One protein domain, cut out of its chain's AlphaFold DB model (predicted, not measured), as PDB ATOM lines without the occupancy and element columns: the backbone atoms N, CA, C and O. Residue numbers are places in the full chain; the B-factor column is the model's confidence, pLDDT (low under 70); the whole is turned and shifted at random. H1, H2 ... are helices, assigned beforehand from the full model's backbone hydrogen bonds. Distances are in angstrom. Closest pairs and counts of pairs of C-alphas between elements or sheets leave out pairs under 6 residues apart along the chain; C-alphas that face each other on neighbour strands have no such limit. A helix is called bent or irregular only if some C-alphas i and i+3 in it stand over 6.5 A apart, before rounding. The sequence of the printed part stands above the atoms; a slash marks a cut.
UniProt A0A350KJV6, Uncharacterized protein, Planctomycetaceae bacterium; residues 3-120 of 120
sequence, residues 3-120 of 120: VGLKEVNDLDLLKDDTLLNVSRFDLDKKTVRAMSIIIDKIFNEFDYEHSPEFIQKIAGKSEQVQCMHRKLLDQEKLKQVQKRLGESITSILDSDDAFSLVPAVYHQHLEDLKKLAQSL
ATOM      1  N   VAL A   3      70.161  67.442 102.253       47.09
ATOM      2  CA  VAL A   3      69.045  67.343 103.214       47.09
ATOM      3  C   VAL A   3      68.366  65.968 103.165       47.09
ATOM      4  O   VAL A   3      68.156  65.339 104.194       47.09
ATOM      5  N   GLY A   4      68.138  65.432 101.963       41.69
ATOM      6  CA  GLY A   4      67.543  64.105 101.781       41.69
ATOM      7  C   GLY A   4      68.454  62.937 102.177       41.69
ATOM      8  O   GLY A   4      67.989  61.807 102.198       41.69
ATOM      9  N   LEU A   5      69.735  63.174 102.483       45.84
ATOM     10  CA  LEU A   5      70.629  62.143 103.030       45.84
ATOM     11  C   LEU A   5      70.509  62.016 104.554       45.84
ATOM     12  O   LEU A   5      70.836  60.966 105.091       45.84
ATOM     13  N   LYS A   6      70.025  63.051 105.250       42.62
ATOM     14  CA  LYS A   6      69.850  63.035 106.707       42.62
ATOM     15  C   LYS A   6      68.573  62.302 107.143       42.62
ATOM     16  O   LYS A   6      68.534  61.738 108.228       42.62
ATOM     17  N   GLU A   7      67.546  62.282 106.290       44.59
ATOM     18  CA  GLU A   7      66.247  61.655 106.588       44.59
ATOM     19  C   GLU A   7      66.154  60.168 106.202       44.59
ATOM     20  O   GLU A   7      65.206  59.482 106.584       44.59
ATOM     21  N   VAL A   8      67.128  59.625 105.463       43.06
ATOM     22  CA  VAL A   8      67.146  58.196 105.125       43.06
ATOM     23  C   VAL A   8      67.849  57.445 106.262       43.06
ATOM     24  O   VAL A   8      69.073  57.396 106.306       43.06
ATOM     25  N   ASN A   9      67.059  56.833 107.154       40.69
ATOM     26  CA  ASN A   9      67.463  55.884 108.213       40.69
ATOM     27  C   ASN A   9      68.014  56.421 109.555       40.69
ATOM     28  O   ASN A   9      68.757  55.686 110.205       40.69
ATOM     29  N   ASP A  10      67.662  57.626 110.031       46.78
ATOM     30  CA  ASP A  10      68.126  58.125 111.357       46.78
ATOM     31  C   ASP A  10      69.668  58.138 111.519       46.78
ATOM     32  O   ASP A  10      70.222  58.272 112.614       46.78
ATOM     33  N   LEU A  11      70.388  58.002 110.407       44.78
ATOM     34  CA  LEU A  11      71.835  57.988 110.332       44.78
ATOM     35  C   LEU A  11      72.264  59.355 109.833       44.78
ATOM     36  O   LEU A  11      72.000  59.745 108.700       44.78
ATOM     37  N   ASP A  12      72.949  60.091 110.698       52.75
ATOM     38  CA  ASP A  12      73.600  61.344 110.344       52.75
ATOM     39  C   ASP A  12      74.788  61.021 109.422       52.75
ATOM     40  O   ASP A  12      75.933  60.937 109.864       52.75
ATOM     41  N   LEU A  13      74.514  60.772 108.135       54.69
ATOM     42  CA  LEU A  13      75.502  60.378 107.118       54.69
ATOM     43  C   LEU A  13      76.629  61.415 106.956       54.69
ATOM     44  O   LEU A  13      77.671  61.124 106.378       54.69
ATOM     45  N   LEU A  14      76.451  62.621 107.501       54.00
ATOM     46  CA  LEU A  14      77.459  63.683 107.565       54.00
ATOM     47  C   LEU A  14      78.484  63.480 108.694       54.00
ATOM     48  O   LEU A  14      79.568  64.073 108.660       54.00
ATOM     49  N   LYS A  15      78.156  62.660 109.701       52.75
ATOM     50  CA  LYS A  15      79.079  62.203 110.751       52.75
ATOM     51  C   LYS A  15      79.877  60.972 110.336       52.75
ATOM     52  O   LYS A  15      80.896  60.695 110.961       52.75
ATOM     53  N   ASP A  16      79.448  60.264 109.295       54.34
ATOM     54  CA  ASP A  16      80.190  59.132 108.759       54.34
ATOM     55  C   ASP A  16      81.308  59.623 107.823       54.34
ATOM     56  O   ASP A  16      81.092  59.965 106.657       54.34
ATOM     57  N   ASP A  17      82.533  59.681 108.355       52.28
ATOM     58  CA  ASP A  17      83.731  60.095 107.615       52.28
ATOM     59  C   ASP A  17      84.004  59.214 106.380       52.28
ATOM     60  O   ASP A  17      84.705  59.651 105.463       52.28
ATOM     61  N   THR A  18      83.427  58.007 106.300       51.09
ATOM     62  CA  THR A  18      83.601  57.120 105.140       51.09
ATOM     63  C   THR A  18      82.832  57.579 103.901       51.09
ATOM     64  O   THR A  18      83.289  57.324 102.786       51.09
ATOM     65  N   LEU A  19      81.731  58.323 104.061       50.81
ATOM     66  CA  LEU A  19      80.946  58.880 102.948       50.81
ATOM     67  C   LEU A  19      81.536  60.190 102.408       50.81
ATOM     68  O   LEU A  19      81.357  60.521 101.236       50.81
ATOM     69  N   LEU A  20      82.309  60.903 103.231       50.09
ATOM     70  CA  LEU A  20      83.046  62.113 102.849       50.09
ATOM     71  C   LEU A  20      84.412  61.825 102.193       50.09
ATOM     72  O   LEU A  20      85.106  62.764 101.808       50.09
ATOM     73  N   ASN A  21      84.796  60.553 102.012       47.84
ATOM     74  CA  ASN A  21      86.080  60.144 101.411       47.84
ATOM     75  C   ASN A  21      86.271  60.538  99.934       47.84
ATOM     76  O   ASN A  21      87.332  60.289  99.363       47.84
ATOM     77  N   VAL A  22      85.273  61.156  99.301       52.19
ATOM     78  CA  VAL A  22      85.412  61.734  97.955       52.19
ATOM     79  C   VAL A  22      86.168  63.074  97.999       52.19
ATOM     80  O   VAL A  22      86.821  63.444  97.024       52.19
ATOM     81  N   SER A  23      86.154  63.778  99.137       47.06
ATOM     82  CA  SER A  23      86.977  64.971  99.355       47.06
ATOM     83  C   SER A  23      88.383  64.563  99.806       47.06
ATOM     84  O   SER A  23      88.566  63.916 100.839       47.06
ATOM     85  N   ARG A  24      89.396  64.957  99.025       51.16
ATOM     86  CA  ARG A  24      90.816  64.721  99.332       51.16
ATOM     87  C   ARG A  24      91.383  65.659 100.412       51.16
ATOM     88  O   ARG A  24      92.544  65.482 100.772       51.16
ATOM     89  N   PHE A  25      90.604  66.604 100.953       56.81
ATOM     90  CA  PHE A  25      91.086  67.580 101.934       56.81
ATOM     91  C   PHE A  25      90.169  67.663 103.163       56.81
ATOM     92  O   PHE A  25      88.988  67.983 103.078       56.81
ATOM     93  N   ASP A  26      90.732  67.427 104.352       60.84
ATOM     94  CA  ASP A  26      89.992  67.493 105.623       60.84
ATOM     95  C   ASP A  26      89.437  68.895 105.950       60.84
ATOM     96  O   ASP A  26      88.542  69.023 106.792       60.84
ATOM     97  N   LEU A  27      89.935  69.947 105.285       61.00
ATOM     98  CA  LEU A  27      89.374  71.297 105.377       61.00
ATOM     99  C   LEU A  27      87.973  71.366 104.750       61.00
ATOM    100  O   LEU A  27      87.044  71.858 105.391       61.00
ATOM    101  N   ASP A  28      87.796  70.787 103.565       66.94
ATOM    102  CA  ASP A  28      86.528  70.808 102.830       66.94
ATOM    103  C   ASP A  28      85.435  70.065 103.599       66.94
ATOM    104  O   ASP A  28      84.279  70.477 103.598       66.94
ATOM    105  N   LYS A  29      85.789  68.999 104.330       69.06
ATOM    106  CA  LYS A  29      84.839  68.250 105.169       69.06
ATOM    107  C   LYS A  29      84.209  69.127 106.252       69.06
ATOM    108  O   LYS A  29      83.015  69.003 106.524       69.06
ATOM    109  N   LYS A  30      84.986  70.026 106.874       75.44
ATOM    110  CA  LYS A  30      84.457  70.982 107.864       75.44
ATOM    111  C   LYS A  30      83.533  71.999 107.201       75.44
ATOM    112  O   LYS A  30      82.462  72.267 107.743       75.44
ATOM    113  N   THR A  31      83.913  72.504 106.030       76.44
ATOM    114  CA  THR A  31      83.103  73.452 105.252       76.44
ATOM    115  C   THR A  31      81.781  72.827 104.809       76.44
ATOM    116  O   THR A  31      80.722  73.393 105.063       76.44
ATOM    117  N   VAL A  32      81.805  71.606 104.268       76.31
ATOM    118  CA  VAL A  32      80.606  70.855 103.855       76.31
ATOM    119  C   VAL A  32      79.680  70.573 105.042       76.31
ATOM    120  O   VAL A  32      78.465  70.737 104.927       76.31
ATOM    121  N   ARG A  33      80.227  70.211 106.213       77.56
ATOM    122  CA  ARG A  33      79.434  70.053 107.445       77.56
ATOM    123  C   ARG A  33      78.774  71.365 107.871       77.56
ATOM    124  O   ARG A  33      77.585  71.366 108.177       77.56
ATOM    125  N   ALA A  34      79.518  72.471 107.861       80.75
ATOM    126  CA  ALA A  34      78.986  73.791 108.202       80.75
ATOM    127  C   ALA A  34      77.872  74.223 107.234       80.75
ATOM    128  O   ALA A  34      76.804  74.649 107.678       80.75
ATOM    129  N   MET A  35      78.072  74.024 105.927       79.56
ATOM    130  CA  MET A  35      77.048  74.275 104.911       79.56
ATOM    131  C   MET A  35      75.807  73.418 105.152       79.56
ATOM    132  O   MET A  35      74.695  73.934 105.119       79.56
ATOM    133  N   SER A  36      75.969  72.129 105.459       79.25
ATOM    134  CA  SER A  36      74.820  71.261 105.709       79.25
ATOM    135  C   SER A  36      74.002  71.681 106.928       79.25
ATOM    136  O   SER A  36      72.781  71.574 106.879       79.25
ATOM    137  N   ILE A  37      74.640  72.141 108.008       83.38
ATOM    138  CA  ILE A  37      73.929  72.639 109.198       83.38
ATOM    139  C   ILE A  37      73.084  73.862 108.835       83.38
ATOM    140  O   ILE A  37      71.937  73.974 109.262       83.38
ATOM    141  N   ILE A  38      73.640  74.767 108.026       83.50
ATOM    142  CA  ILE A  38      72.934  75.964 107.568       83.50
ATOM    143  C   ILE A  38      71.740  75.593 106.684       83.50
ATOM    144  O   ILE A  38      70.634  76.072 106.924       83.50
ATOM    145  N   ILE A  39      71.950  74.725 105.690       82.75
ATOM    146  CA  ILE A  39      70.887  74.288 104.779       82.75
ATOM    147  C   ILE A  39      69.768  73.608 105.571       82.75
ATOM    148  O   ILE A  39      68.604  73.937 105.375       82.75
ATOM    149  N   ASP A  40      70.112  72.702 106.485       81.50
ATOM    150  CA  ASP A  40      69.141  71.988 107.316       81.50
ATOM    151  C   ASP A  40      68.313  72.951 108.175       81.50
ATOM    152  O   ASP A  40      67.094  72.822 108.261       81.50
ATOM    153  N   LYS A  41      68.950  73.981 108.742       81.94
ATOM    154  CA  LYS A  41      68.240  75.018 109.492       81.94
ATOM    155  C   LYS A  41      67.254  75.793 108.613       81.94
ATOM    156  O   LYS A  41      66.106  75.975 109.005       81.94
ATOM    157  N   ILE A  42      67.681  76.211 107.420       83.75
ATOM    158  CA  ILE A  42      66.835  76.956 106.475       83.75
ATOM    159  C   ILE A  42      65.660  76.099 105.990       83.75
ATOM    160  O   ILE A  42      64.563  76.620 105.828       83.75
ATOM    161  N   PHE A  43      65.874  74.800 105.766       81.50
ATOM    162  CA  PHE A  43      64.839  73.882 105.290       81.50
ATOM    163  C   PHE A  43      63.830  73.485 106.372       81.50
ATOM    164  O   PHE A  43      62.636  73.450 106.084       81.50
ATOM    165  N   ASN A  44      64.283  73.190 107.594       80.62
ATOM    166  CA  ASN A  44      63.398  72.766 108.685       80.62
ATOM    167  C   ASN A  44      62.566  73.920 109.244       80.62
ATOM    168  O   ASN A  44      61.420  73.720 109.640       80.62
ATOM    169  N   GLU A  45      63.130  75.126 109.267       82.06
ATOM    170  CA  GLU A  45      62.435  76.338 109.709       82.06
ATOM    171  C   GLU A  45      61.851  77.129 108.520       82.06
ATOM    172  O   GLU A  45      61.539  78.315 108.642       82.06
ATOM    173  N   PHE A  46      61.715  76.495 107.347       81.69
ATOM    174  CA  PHE A  46      61.222  77.161 106.149       81.69
ATOM    175  C   PHE A  46      59.758  77.581 106.300       81.69
ATOM    176  O   PHE A  46      58.854  76.747 106.338       81.69
ATOM    177  N   ASP A  47      59.527  78.892 106.291       84.44
ATOM    178  CA  ASP A  47      58.194  79.479 106.299       84.44
ATOM    179  C   ASP A  47      58.019  80.439 105.117       84.44
ATOM    180  O   ASP A  47      58.466  81.591 105.130       84.44
ATOM    181  N   TYR A  48      57.342  79.956 104.076       85.50
ATOM    182  CA  TYR A  48      57.080  80.753 102.883       85.50
ATOM    183  C   TYR A  48      56.138  81.933 103.147       85.50
ATOM    184  O   TYR A  48      56.238  82.937 102.444       85.50
ATOM    185  N   GLU A  49      55.251  81.880 104.144       86.00
ATOM    186  CA  GLU A  49      54.344  83.000 104.427       86.00
ATOM    187  C   GLU A  49      55.090  84.239 104.938       86.00
ATOM    188  O   GLU A  49      54.637  85.368 104.743       86.00
ATOM    189  N   HIS A  50      56.260  84.032 105.539       86.25
ATOM    190  CA  HIS A  50      57.152  85.093 106.000       86.25
ATOM    191  C   HIS A  50      58.279  85.403 105.006       86.25
ATOM    192  O   HIS A  50      59.170  86.205 105.301       86.25
ATOM    193  N   SER A  51      58.246  84.796 103.817       88.81
ATOM    194  CA  SER A  51      59.195  85.107 102.752       88.81
ATOM    195  C   SER A  51      58.963  86.518 102.191       88.81
ATOM    196  O   SER A  51      57.811  86.956 102.060       88.81
ATOM    197  N   PRO A  52      60.029  87.236 101.792       87.94
ATOM    198  CA  PRO A  52      59.906  88.509 101.087       87.94
ATOM    199  C   PRO A  52      59.007  88.426  99.851       87.94
ATOM    200  O   PRO A  52      58.198  89.325  99.623       87.94
ATOM    201  N   GLU A  53      59.085  87.333  99.087       89.94
ATOM    202  CA  GLU A  53      58.231  87.107  97.922       89.94
ATOM    203  C   GLU A  53      56.743  87.080  98.289       89.94
ATOM    204  O   GLU A  53      55.922  87.743  97.646       89.94
ATOM    205  N   PHE A  54      56.371  86.329  99.329       86.94
ATOM    206  CA  PHE A  54      54.975  86.244  99.744       86.94
ATOM    207  C   PHE A  54      54.479  87.574 100.310       86.94
ATOM    208  O   PHE A  54      53.386  88.016  99.954       86.94
ATOM    209  N   ILE A  55      55.303  88.250 101.116       88.00
ATOM    210  CA  ILE A  55      55.001  89.572 101.677       88.00
ATOM    211  C   ILE A  55      54.754  90.585 100.553       88.00
ATOM    212  O   ILE A  55      53.737  91.279 100.568       88.00
ATOM    213  N   GLN A  56      55.614  90.634  99.533       88.00
ATOM    214  CA  GLN A  56      55.420  91.505  98.368       88.00
ATOM    215  C   GLN A  56      54.149  91.150  97.590       88.00
ATOM    216  O   GLN A  56      53.417  92.035  97.150       88.00
ATOM    217  N   LYS A  57      53.841  89.857  97.454       86.25
ATOM    218  CA  LYS A  57      52.636  89.384  96.763       86.25
ATOM    219  C   LYS A  57      51.344  89.808  97.456       86.25
ATOM    220  O   LYS A  57      50.319  89.924  96.776       86.25
ATOM    221  N   ILE A  58      51.356  89.993  98.774       87.69
ATOM    222  CA  ILE A  58      50.184  90.421  99.552       87.69
ATOM    223  C   ILE A  58      50.186  91.919  99.887       87.69
ATOM    224  O   ILE A  58      49.134  92.457 100.240       87.69
ATOM    225  N   ALA A  59      51.326  92.598  99.740       87.94
ATOM    226  CA  ALA A  59      51.460  94.027  99.991       87.94
ATOM    227  C   ALA A  59      50.461  94.841  99.148       87.94
ATOM    228  O   ALA A  59      50.290  94.616  97.950       87.94
ATOM    229  N   GLY A  60      49.761  95.780  99.791       85.94
ATOM    230  CA  GLY A  60      48.760  96.639  99.145       85.94
ATOM    231  C   GLY A  60      47.412  95.973  98.831       85.94
ATOM    232  O   GLY A  60      46.518  96.643  98.317       85.94
ATOM    233  N   LYS A  61      47.223  94.683  99.147       88.50
ATOM    234  CA  LYS A  61      45.940  93.979  98.971       88.50
ATOM    235  C   LYS A  61      45.066  94.082 100.221       88.50
ATOM    236  O   LYS A  61      45.579  94.153 101.335       88.50
ATOM    237  N   SER A  62      43.744  94.034 100.046       89.12
ATOM    238  CA  SER A  62      42.794  94.013 101.166       89.12
ATOM    239  C   SER A  62      42.924  92.729 101.991       89.12
ATOM    240  O   SER A  62      43.266  91.674 101.452       89.12
ATOM    241  N   GLU A  63      42.600  92.789 103.284       85.12
ATOM    242  CA  GLU A  63      42.701  91.645 104.211       85.12
ATOM    243  C   GLU A  63      41.992  90.385 103.691       85.12
ATOM    244  O   GLU A  63      42.505  89.275 103.818       85.12
ATOM    245  N   GLN A  64      40.845  90.551 103.027       85.38
ATOM    246  CA  GLN A  64      40.101  89.448 102.414       85.38
ATOM    247  C   GLN A  64      40.916  88.727 101.332       85.38
ATOM    248  O   GLN A  64      40.932  87.497 101.276       85.38
ATOM    249  N   VAL A  65      41.640  89.480 100.500       83.44
ATOM    250  CA  VAL A  65      42.491  88.931  99.437       83.44
ATOM    251  C   VAL A  65      43.764  88.310 100.023       83.44
ATOM    252  O   VAL A  65      44.228  87.286  99.520       83.44
ATOM    253  N   GLN A  66      44.305  88.865 101.112       84.88
ATOM    254  CA  GLN A  66      45.435  88.261 101.832       84.88
ATOM    255  C   GLN A  66      45.048  86.902 102.436       84.88
ATOM    256  O   GLN A  66      45.736  85.903 102.218       84.88
ATOM    257  N   CYS A  67      43.894  86.831 103.107       83.75
ATOM    258  CA  CYS A  67      43.329  85.584 103.629       83.75
ATOM    259  C   CYS A  67      43.060  84.562 102.520       83.75
ATOM    260  O   CYS A  67      43.316  83.374 102.701       83.75
ATOM    261  N   MET A  68      42.573  85.007 101.358       85.00
ATOM    262  CA  MET A  68      42.397  84.130 100.202       85.00
ATOM    263  C   MET A  68      43.739  83.564  99.721       85.00
ATOM    264  O   MET A  68      43.836  82.365  99.485       85.00
ATOM    265  N   HIS A  69      44.787  84.387  99.615       83.38
ATOM    266  CA  HIS A  69      46.115  83.918  99.211       83.38
ATOM    267  C   HIS A  69      46.716  82.903 100.189       83.38
ATOM    268  O   HIS A  69      47.288  81.920  99.721       83.38
ATOM    269  N   ARG A  70      46.532  83.091 101.503       83.31
ATOM    270  CA  ARG A  70      46.914  82.089 102.514       83.31
ATOM    271  C   ARG A  70      46.096  80.805 102.392       83.31
ATOM    272  O   ARG A  70      46.655  79.724 102.407       83.31
ATOM    273  N   LYS A  71      44.781  80.892 102.172       82.50
ATOM    274  CA  LYS A  71      43.939  79.697 101.948       82.50
ATOM    275  C   LYS A  71      44.282  78.941 100.663       82.50
ATOM    276  O   LYS A  71      44.044  77.744 100.579       82.50
ATOM    277  N   LEU A  72      44.799  79.643  99.657       81.75
ATOM    278  CA  LEU A  72      45.236  79.060  98.390       81.75
ATOM    279  C   LEU A  72      46.648  78.463  98.454       81.75
ATOM    280  O   LEU A  72      47.070  77.877  97.453       81.75
ATOM    281  N   LEU A  73      47.381  78.630  99.561       84.56
ATOM    282  CA  LEU A  73      48.591  77.863  99.851       84.56
ATOM    283  C   LEU A  73      48.174  76.454 100.272       84.56
ATOM    284  O   LEU A  73      47.953  76.155 101.440       84.56
ATOM    285  N   ASP A  74      48.015  75.595  99.274       82.94
ATOM    286  CA  ASP A  74      47.850  74.163  99.475       82.94
ATOM    287  C   ASP A  74      49.213  73.477  99.695       82.94
ATOM    288  O   ASP A  74      50.289  74.045  99.468       82.94
ATOM    289  N   GLN A  75      49.168  72.220 100.144       76.75
ATOM    290  CA  GLN A  75      50.373  71.413 100.358       76.75
ATOM    291  C   GLN A  75      51.187  71.200  99.072       76.75
ATOM    292  O   GLN A  75      52.393  70.967  99.142       76.75
ATOM    293  N   GLU A  76      50.561  71.263  97.898       80.12
ATOM    294  CA  GLU A  76      51.233  71.029  96.621       80.12
ATOM    295  C   GLU A  76      52.095  72.231  96.216       80.12
ATOM    296  O   GLU A  76      53.261  72.070  95.859       80.12
ATOM    297  N   LYS A  77      51.576  73.450  96.378       82.88
ATOM    298  CA  LYS A  77      52.334  74.692  96.198       82.88
ATOM    299  C   LYS A  77      53.449  74.820  97.214       82.88
ATOM    300  O   LYS A  77      54.545  75.213  96.833       82.88
ATOM    301  N   LEU A  78      53.207  74.453  98.474       82.25
ATOM    302  CA  LEU A  78      54.267  74.435  99.484       82.25
ATOM    303  C   LEU A  78      55.412  73.503  99.067       82.25
ATOM    304  O   LEU A  78      56.568  73.918  99.096       82.25
ATOM    305  N   LYS A  79      55.105  72.300  98.563       81.06
ATOM    306  CA  LYS A  79      56.120  71.387  98.007       81.06
ATOM    307  C   LYS A  79      56.857  71.977  96.804       81.06
ATOM    308  O   LYS A  79      58.072  71.828  96.701       81.06
ATOM    309  N   GLN A  80      56.153  72.652  95.893       85.38
ATOM    310  CA  GLN A  80      56.780  73.300  94.734       85.38
ATOM    311  C   GLN A  80      57.729  74.428  95.152       85.38
ATOM    312  O   GLN A  80      58.842  74.520  94.638       85.38
ATOM    313  N   VAL A  81      57.318  75.257  96.112       86.19
ATOM    314  CA  VAL A  81      58.151  76.332  96.657       86.19
ATOM    315  C   VAL A  81      59.361  75.758  97.392       86.19
ATOM    316  O   VAL A  81      60.470  76.240  97.188       86.19
ATOM    317  N   GLN A  82      59.186  74.702  98.187       83.62
ATOM    318  CA  GLN A  82      60.285  74.031  98.885       83.62
ATOM    319  C   GLN A  82      61.283  73.393  97.905       83.62
ATOM    320  O   GLN A  82      62.494  73.432  98.121       83.62
ATOM    321  N   LYS A  83      60.800  72.853  96.780       84.19
ATOM    322  CA  LYS A  83      61.671  72.394  95.692       84.19
ATOM    323  C   LYS A  83      62.463  73.559  95.091       84.19
ATOM    324  O   LYS A  83      63.677  73.441  94.940       84.19
ATOM    325  N   ARG A  84      61.795  74.683  94.808       86.88
ATOM    326  CA  ARG A  84      62.439  75.893  94.275       86.88
ATOM    327  C   ARG A  84      63.475  76.455  95.246       86.88
ATOM    328  O   ARG A  84      64.549  76.833  94.812       86.88
ATOM    329  N   LEU A  85      63.202  76.426  96.550       85.62
ATOM    330  CA  LEU A  85      64.172  76.776  97.587       85.62
ATOM    331  C   LEU A  85      65.441  75.925  97.476       85.62
ATOM    332  O   LEU A  85      66.544  76.463  97.524       85.62
ATOM    333  N   GLY A  86      65.297  74.611  97.295       82.31
ATOM    334  CA  GLY A  86      66.440  73.721  97.102       82.31
ATOM    335  C   GLY A  86      67.274  74.062  95.876       82.31
ATOM    336  O   GLY A  86      68.497  74.100  95.971       82.31
ATOM    337  N   GLU A  87      66.618  74.359  94.756       85.25
ATOM    338  CA  GLU A  87      67.278  74.798  93.522       85.25
ATOM    339  C   GLU A  87      67.984  76.155  93.722       85.25
ATOM    340  O   GLU A  87      69.163  76.300  93.393       85.25
ATOM    341  N   SER A  88      67.325  77.123  94.360       84.69
ATOM    342  CA  SER A  88      67.903  78.438  94.650       84.69
ATOM    343  C   SER A  88      69.102  78.367  95.601       84.69
ATOM    344  O   SER A  88      70.078  79.078  95.397       84.69
ATOM    345  N   ILE A  89      69.077  77.486  96.607       84.81
ATOM    346  CA  ILE A  89      70.222  77.266  97.506       84.81
ATOM    347  C   ILE A  89      71.401  76.649  96.747       84.81
ATOM    348  O   ILE A  89      72.547  77.021  96.997       84.81
ATOM    349  N   THR A  90      71.157  75.735  95.801       81.12
ATOM    350  CA  THR A  90      72.244  75.176  94.977       81.12
ATOM    351  C   THR A  90      72.866  76.197  94.029       81.12
ATOM    352  O   THR A  90      74.037  76.058  93.689       81.12
ATOM    353  N   SER A  91      72.119  77.235  93.653       83.62
ATOM    354  CA  SER A  91      72.574  78.319  92.774       83.62
ATOM    355  C   SER A  91      72.894  79.616  93.527       83.62
ATOM    356  O   SER A  91      72.944  80.675  92.913       83.62
ATOM    357  N   ILE A  92      73.148  79.560  94.840       85.00
ATOM    358  CA  ILE A  92      73.381  80.741  95.700       85.00
ATOM    359  C   ILE A  92      74.603  81.591  95.308       85.00
ATOM    360  O   ILE A  92      74.727  82.756  95.693       85.00
ATOM    361  N   LEU A  93      75.551  81.000  94.576       83.62
ATOM    362  CA  LEU A  93      76.713  81.714  94.046       83.62
ATOM    363  C   LEU A  93      76.358  82.542  92.806       83.62
ATOM    364  O   LEU A  93      76.960  83.593  92.594       83.62
ATOM    365  N   ASP A  94      75.364  82.093  92.039       83.50
ATOM    366  CA  ASP A  94      74.993  82.649  90.737       83.50
ATOM    367  C   ASP A  94      73.710  83.494  90.792       83.50
ATOM    368  O   ASP A  94      73.471  84.314  89.907       83.50
ATOM    369  N   SER A  95      72.874  83.295  91.816       83.44
ATOM    370  CA  SER A  95      71.569  83.939  91.964       83.44
ATOM    371  C   SER A  95      71.245  84.268  93.423       83.44
ATOM    372  O   SER A  95      71.531  83.495  94.338       83.44
ATOM    373  N   ASP A  96      70.560  85.397  93.620       85.81
ATOM    374  CA  ASP A  96      70.033  85.831  94.915       85.81
ATOM    375  C   ASP A  96      68.561  85.402  95.129       85.81
ATOM    376  O   ASP A  96      67.903  85.836  96.076       85.81
ATOM    377  N   ASP A  97      68.026  84.505  94.290       86.00
ATOM    378  CA  ASP A  97      66.641  84.007  94.393       86.00
ATOM    379  C   ASP A  97      66.325  83.406  95.772       86.00
ATOM    380  O   ASP A  97      65.208  83.536  96.282       86.00
ATOM    381  N   ALA A  98      67.323  82.800  96.423       85.19
ATOM    382  CA  ALA A  98      67.178  82.244  97.765       85.19
ATOM    383  C   ALA A  98      66.785  83.318  98.798       85.19
ATOM    384  O   ALA A  98      65.973  83.044  99.682       85.19
ATOM    385  N   PHE A  99      67.271  84.555  98.657       87.88
ATOM    386  CA  PHE A  99      66.927  85.661  99.558       87.88
ATOM    387  C   PHE A  99      65.466  86.101  99.412       87.88
ATOM    388  O   PHE A  99      64.869  86.583 100.372       87.88
ATOM    389  N   SER A 100      64.864  85.904  98.239       87.69
ATOM    390  CA  SER A 100      63.446  86.215  98.012       87.69
ATOM    391  C   SER A 100      62.516  85.165  98.625       87.69
ATOM    392  O   SER A 100      61.401  85.481  99.041       87.69
ATOM    393  N   LEU A 101      62.989  83.919  98.698       85.94
ATOM    394  CA  LEU A 101      62.241  82.769  99.200       85.94
ATOM    395  C   LEU A 101      62.347  82.583 100.710       85.94
ATOM    396  O   LEU A 101      61.405  82.102 101.334       85.94
ATOM    397  N   VAL A 102      63.488  82.928 101.294       87.50
ATOM    398  CA  VAL A 102      63.772  82.689 102.706       87.50
ATOM    399  C   VAL A 102      63.407  83.927 103.533       87.50
ATOM    400  O   VAL A 102      63.735  85.045 103.123       87.50
ATOM    401  N   PRO A 103      62.758  83.768 104.704       86.81
ATOM    402  CA  PRO A 103      62.512  84.878 105.618       86.81
ATOM    403  C   PRO A 103      63.789  85.654 105.958       86.81
ATOM    404  O   PRO A 103      64.852  85.063 106.154       86.81
ATOM    405  N   ALA A 104      63.667  86.975 106.113       85.50
ATOM    406  CA  ALA A 104      64.804  87.873 106.356       85.50
ATOM    407  C   ALA A 104      65.672  87.476 107.566       85.50
ATOM    408  O   ALA A 104      66.874  87.725 107.586       85.50
ATOM    409  N   VAL A 105      65.076  86.802 108.555       85.19
ATOM    410  CA  VAL A 105      65.758  86.289 109.755       85.19
ATOM    411  C   VAL A 105      66.913  85.334 109.411       85.19
ATOM    412  O   VAL A 105      67.898  85.295 110.145       85.19
ATOM    413  N   TYR A 106      66.835  84.613 108.288       86.00
ATOM    414  CA  TYR A 106      67.867  83.660 107.860       86.00
ATOM    415  C   TYR A 106      68.742  84.178 106.712       86.00
ATOM    416  O   TYR A 106      69.551  83.429 106.169       86.00
ATOM    417  N   HIS A 107      68.629  85.451 106.321       87.56
ATOM    418  CA  HIS A 107      69.481  86.009 105.260       87.56
ATOM    419  C   HIS A 107      70.961  85.983 105.641       87.56
ATOM    420  O   HIS A 107      71.803  85.702 104.794       87.56
ATOM    421  N   GLN A 108      71.286  86.165 106.925       87.88
ATOM    422  CA  GLN A 108      72.661  86.007 107.399       87.88
ATOM    423  C   GLN A 108      73.178  84.574 107.198       87.88
ATOM    424  O   GLN A 108      74.333  84.383 106.833       87.88
ATOM    425  N   HIS A 109      72.321  83.561 107.372       86.25
ATOM    426  CA  HIS A 109      72.683  82.168 107.109       86.25
ATOM    427  C   HIS A 109      72.954  81.923 105.622       86.25
ATOM    428  O   HIS A 109      73.890  81.201 105.293       86.25
ATOM    429  N   LEU A 110      72.187  82.545 104.723       86.38
ATOM    430  CA  LEU A 110      72.437  82.490 103.278       86.38
ATOM    431  C   LEU A 110      73.768  83.155 102.895       86.38
ATOM    432  O   LEU A 110      74.525  82.597 102.104       86.38
ATOM    433  N   GLU A 111      74.091  84.302 103.493       88.00
ATOM    434  CA  GLU A 111      75.391  84.969 103.327       88.00
ATOM    435  C   GLU A 111      76.554  84.096 103.818       88.00
ATOM    436  O   GLU A 111      77.568  83.946 103.134       88.00
ATOM    437  N   ASP A 112      76.408  83.474 104.989       87.00
ATOM    438  CA  ASP A 112      77.425  82.578 105.541       87.00
ATOM    439  C   ASP A 112      77.599  81.329 104.664       87.00
ATOM    440  O   ASP A 112      78.725  80.897 104.415       87.00
ATOM    441  N   LEU A 113      76.504  80.792 104.117       85.62
ATOM    442  CA  LEU A 113      76.538  79.709 103.137       85.62
ATOM    443  C   LEU A 113      77.281  80.130 101.859       85.62
ATOM    444  O   LEU A 113      78.121  79.374 101.373       85.62
ATOM    445  N   LYS A 114      77.017  81.335 101.340       86.38
ATOM    446  CA  LYS A 114      77.687  81.889 100.153       86.38
ATOM    447  C   LYS A 114      79.194  82.020 100.383       86.38
ATOM    448  O   LYS A 114      79.979  81.591  99.541       86.38
ATOM    449  N   LYS A 115      79.611  82.519 101.553       87.12
ATOM    450  CA  LYS A 115      81.030  82.603 101.947       87.12
ATOM    451  C   LYS A 115      81.690  81.231 102.053       87.12
ATOM    452  O   LYS A 115      82.801  81.057 101.563       87.12
ATOM    453  N   LEU A 116      81.015  80.257 102.669       83.00
ATOM    454  CA  LEU A 116      81.525  78.887 102.775       83.00
ATOM    455  C   LEU A 116      81.671  78.243 101.389       83.00
ATOM    456  O   LEU A 116      82.696  77.628 101.112       83.00
ATOM    457  N   ALA A 117      80.698  78.450 100.501       81.25
ATOM    458  CA  ALA A 117      80.733  77.945  99.132       81.25
ATOM    459  C   ALA A 117      81.847  78.581  98.279       81.25
ATOM    460  O   ALA A 117      82.406  77.899  97.431       81.25
ATOM    461  N   GLN A 118      82.205  79.848  98.518       83.31
ATOM    462  CA  GLN A 118      83.352  80.513  97.874       83.31
ATOM    463  C   GLN A 118      84.716  80.077  98.435       83.31
ATOM    464  O   GLN A 118      85.743  80.364  97.825       83.31
ATOM    465  N   SER A 119      84.738  79.463  99.623       75.25
ATOM    466  CA  SER A 119      85.967  79.012 100.293       75.25
ATOM    467  C   SER A 119      86.381  77.575  99.954       75.25
ATOM    468  O   SER A 119      87.446  77.143 100.397       75.25
ATOM    469  N   LEU A 120      85.529  76.859  99.211       66.50
ATOM    470  CA  LEU A 120      85.792  75.558  98.585       66.50
ATOM    471  C   LEU A 120      86.460  75.755  97.219       66.50
ATOM    472  O   LEU A 120      87.347  74.939  96.890       66.50
TER     473      LEU A 120
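This is residues 3 to 120 of the 120 residues of an uncharacterized protein of Planctomycetaceae bacterium (UniProt A0A350KJV6). This is a long, loose chain of helices: H2 and H7 lie side by side, running opposite ways, toward one end of the length, H5 comes next along it, and H3 and H4 make the other end. Short H6 packs on the later part of H5 and on the beginning of H3, while H1 and the loop of residues 7 to 25 lie beside H2, with residues 7 to 12 sticking out. The printed part has 118 residues, with seven named helices, H1 to H7 in order, and no named strand; the class is all helix. The whole is loose, with a radius of gyration of the C-alphas of 16.9 A, and elongated, spanning 56 by 31 by 19 A.

Find C-alpha 3 at (69.045, 67.343, 103.214), where H1 begins; it holds residues 3 to 6. Go on to C-alpha 26 at (89.992, 67.493, 105.623); from there H2, the longest helix, runs through residues 26 to 44 over 27.3 A. H3 is residues 52 to 58, 10.0 A long, and H4 is residues 63 to 71, 12.2 A. H5, residues 75 to 90, covers 22.8 A. After H6, residues 97 to 101 and 6.6 A long, H7 runs 21.7 A through residues 104 to 118 and ends at C-alpha 118, (83.352, 80.513, 97.874). H7 is irregular: C-alphas 105 and 108 are 7.3 A apart.

Start at H6, the hub, which touches three helices. It touches H3, the closest C-alphas being those of Pro 52 and Ser 100, 5.2 A apart. It touches residues 85 to 89 of H5 alone, closest at the C-alphas of Ser 88 and Ala 98, 5.0 A. H6 and H7 only just touch, with 3 pairs of C-alphas within 8 A, the closest those of Phe 99 and His 107 at 6.3 A. H7 touches H2 at a shallow tilt of 23 degrees, opposite ways, with the C-alphas of Met 35 and Leu 113 closest at 5.7 A. H1 only just touches H2, with 3 pairs; the closest C-alphas are those of Val 3 and Asp 40, 6.2 A. H3 and H4 only just touch, also with 3 pairs, closest at the C-alphas of Ile 58 and Gln 66, 5.7 A, at a steep tilt of 56 degrees. H4 and H5 are apart. In H3, H4, H5 and H6 every O i to N i+4 pair is within hydrogen-bond range; in H2 14 of 15 are and in H7 9 of 11, while H1 is too short for such a pair.

The C-alphas of Arg 24 and Gln 64, the two farthest apart, are 56.5 A from each other. The printed part has no cut, and the link from H1 to H2 is long, with 19 residues. Residues 59 to 65, of which 63 to 65 belong to H4, stand free, as do residues 7 to 12. Look for pLDDT under 70 at residues 3 to 29 and residue 120; the mean of the printed part is 76.5.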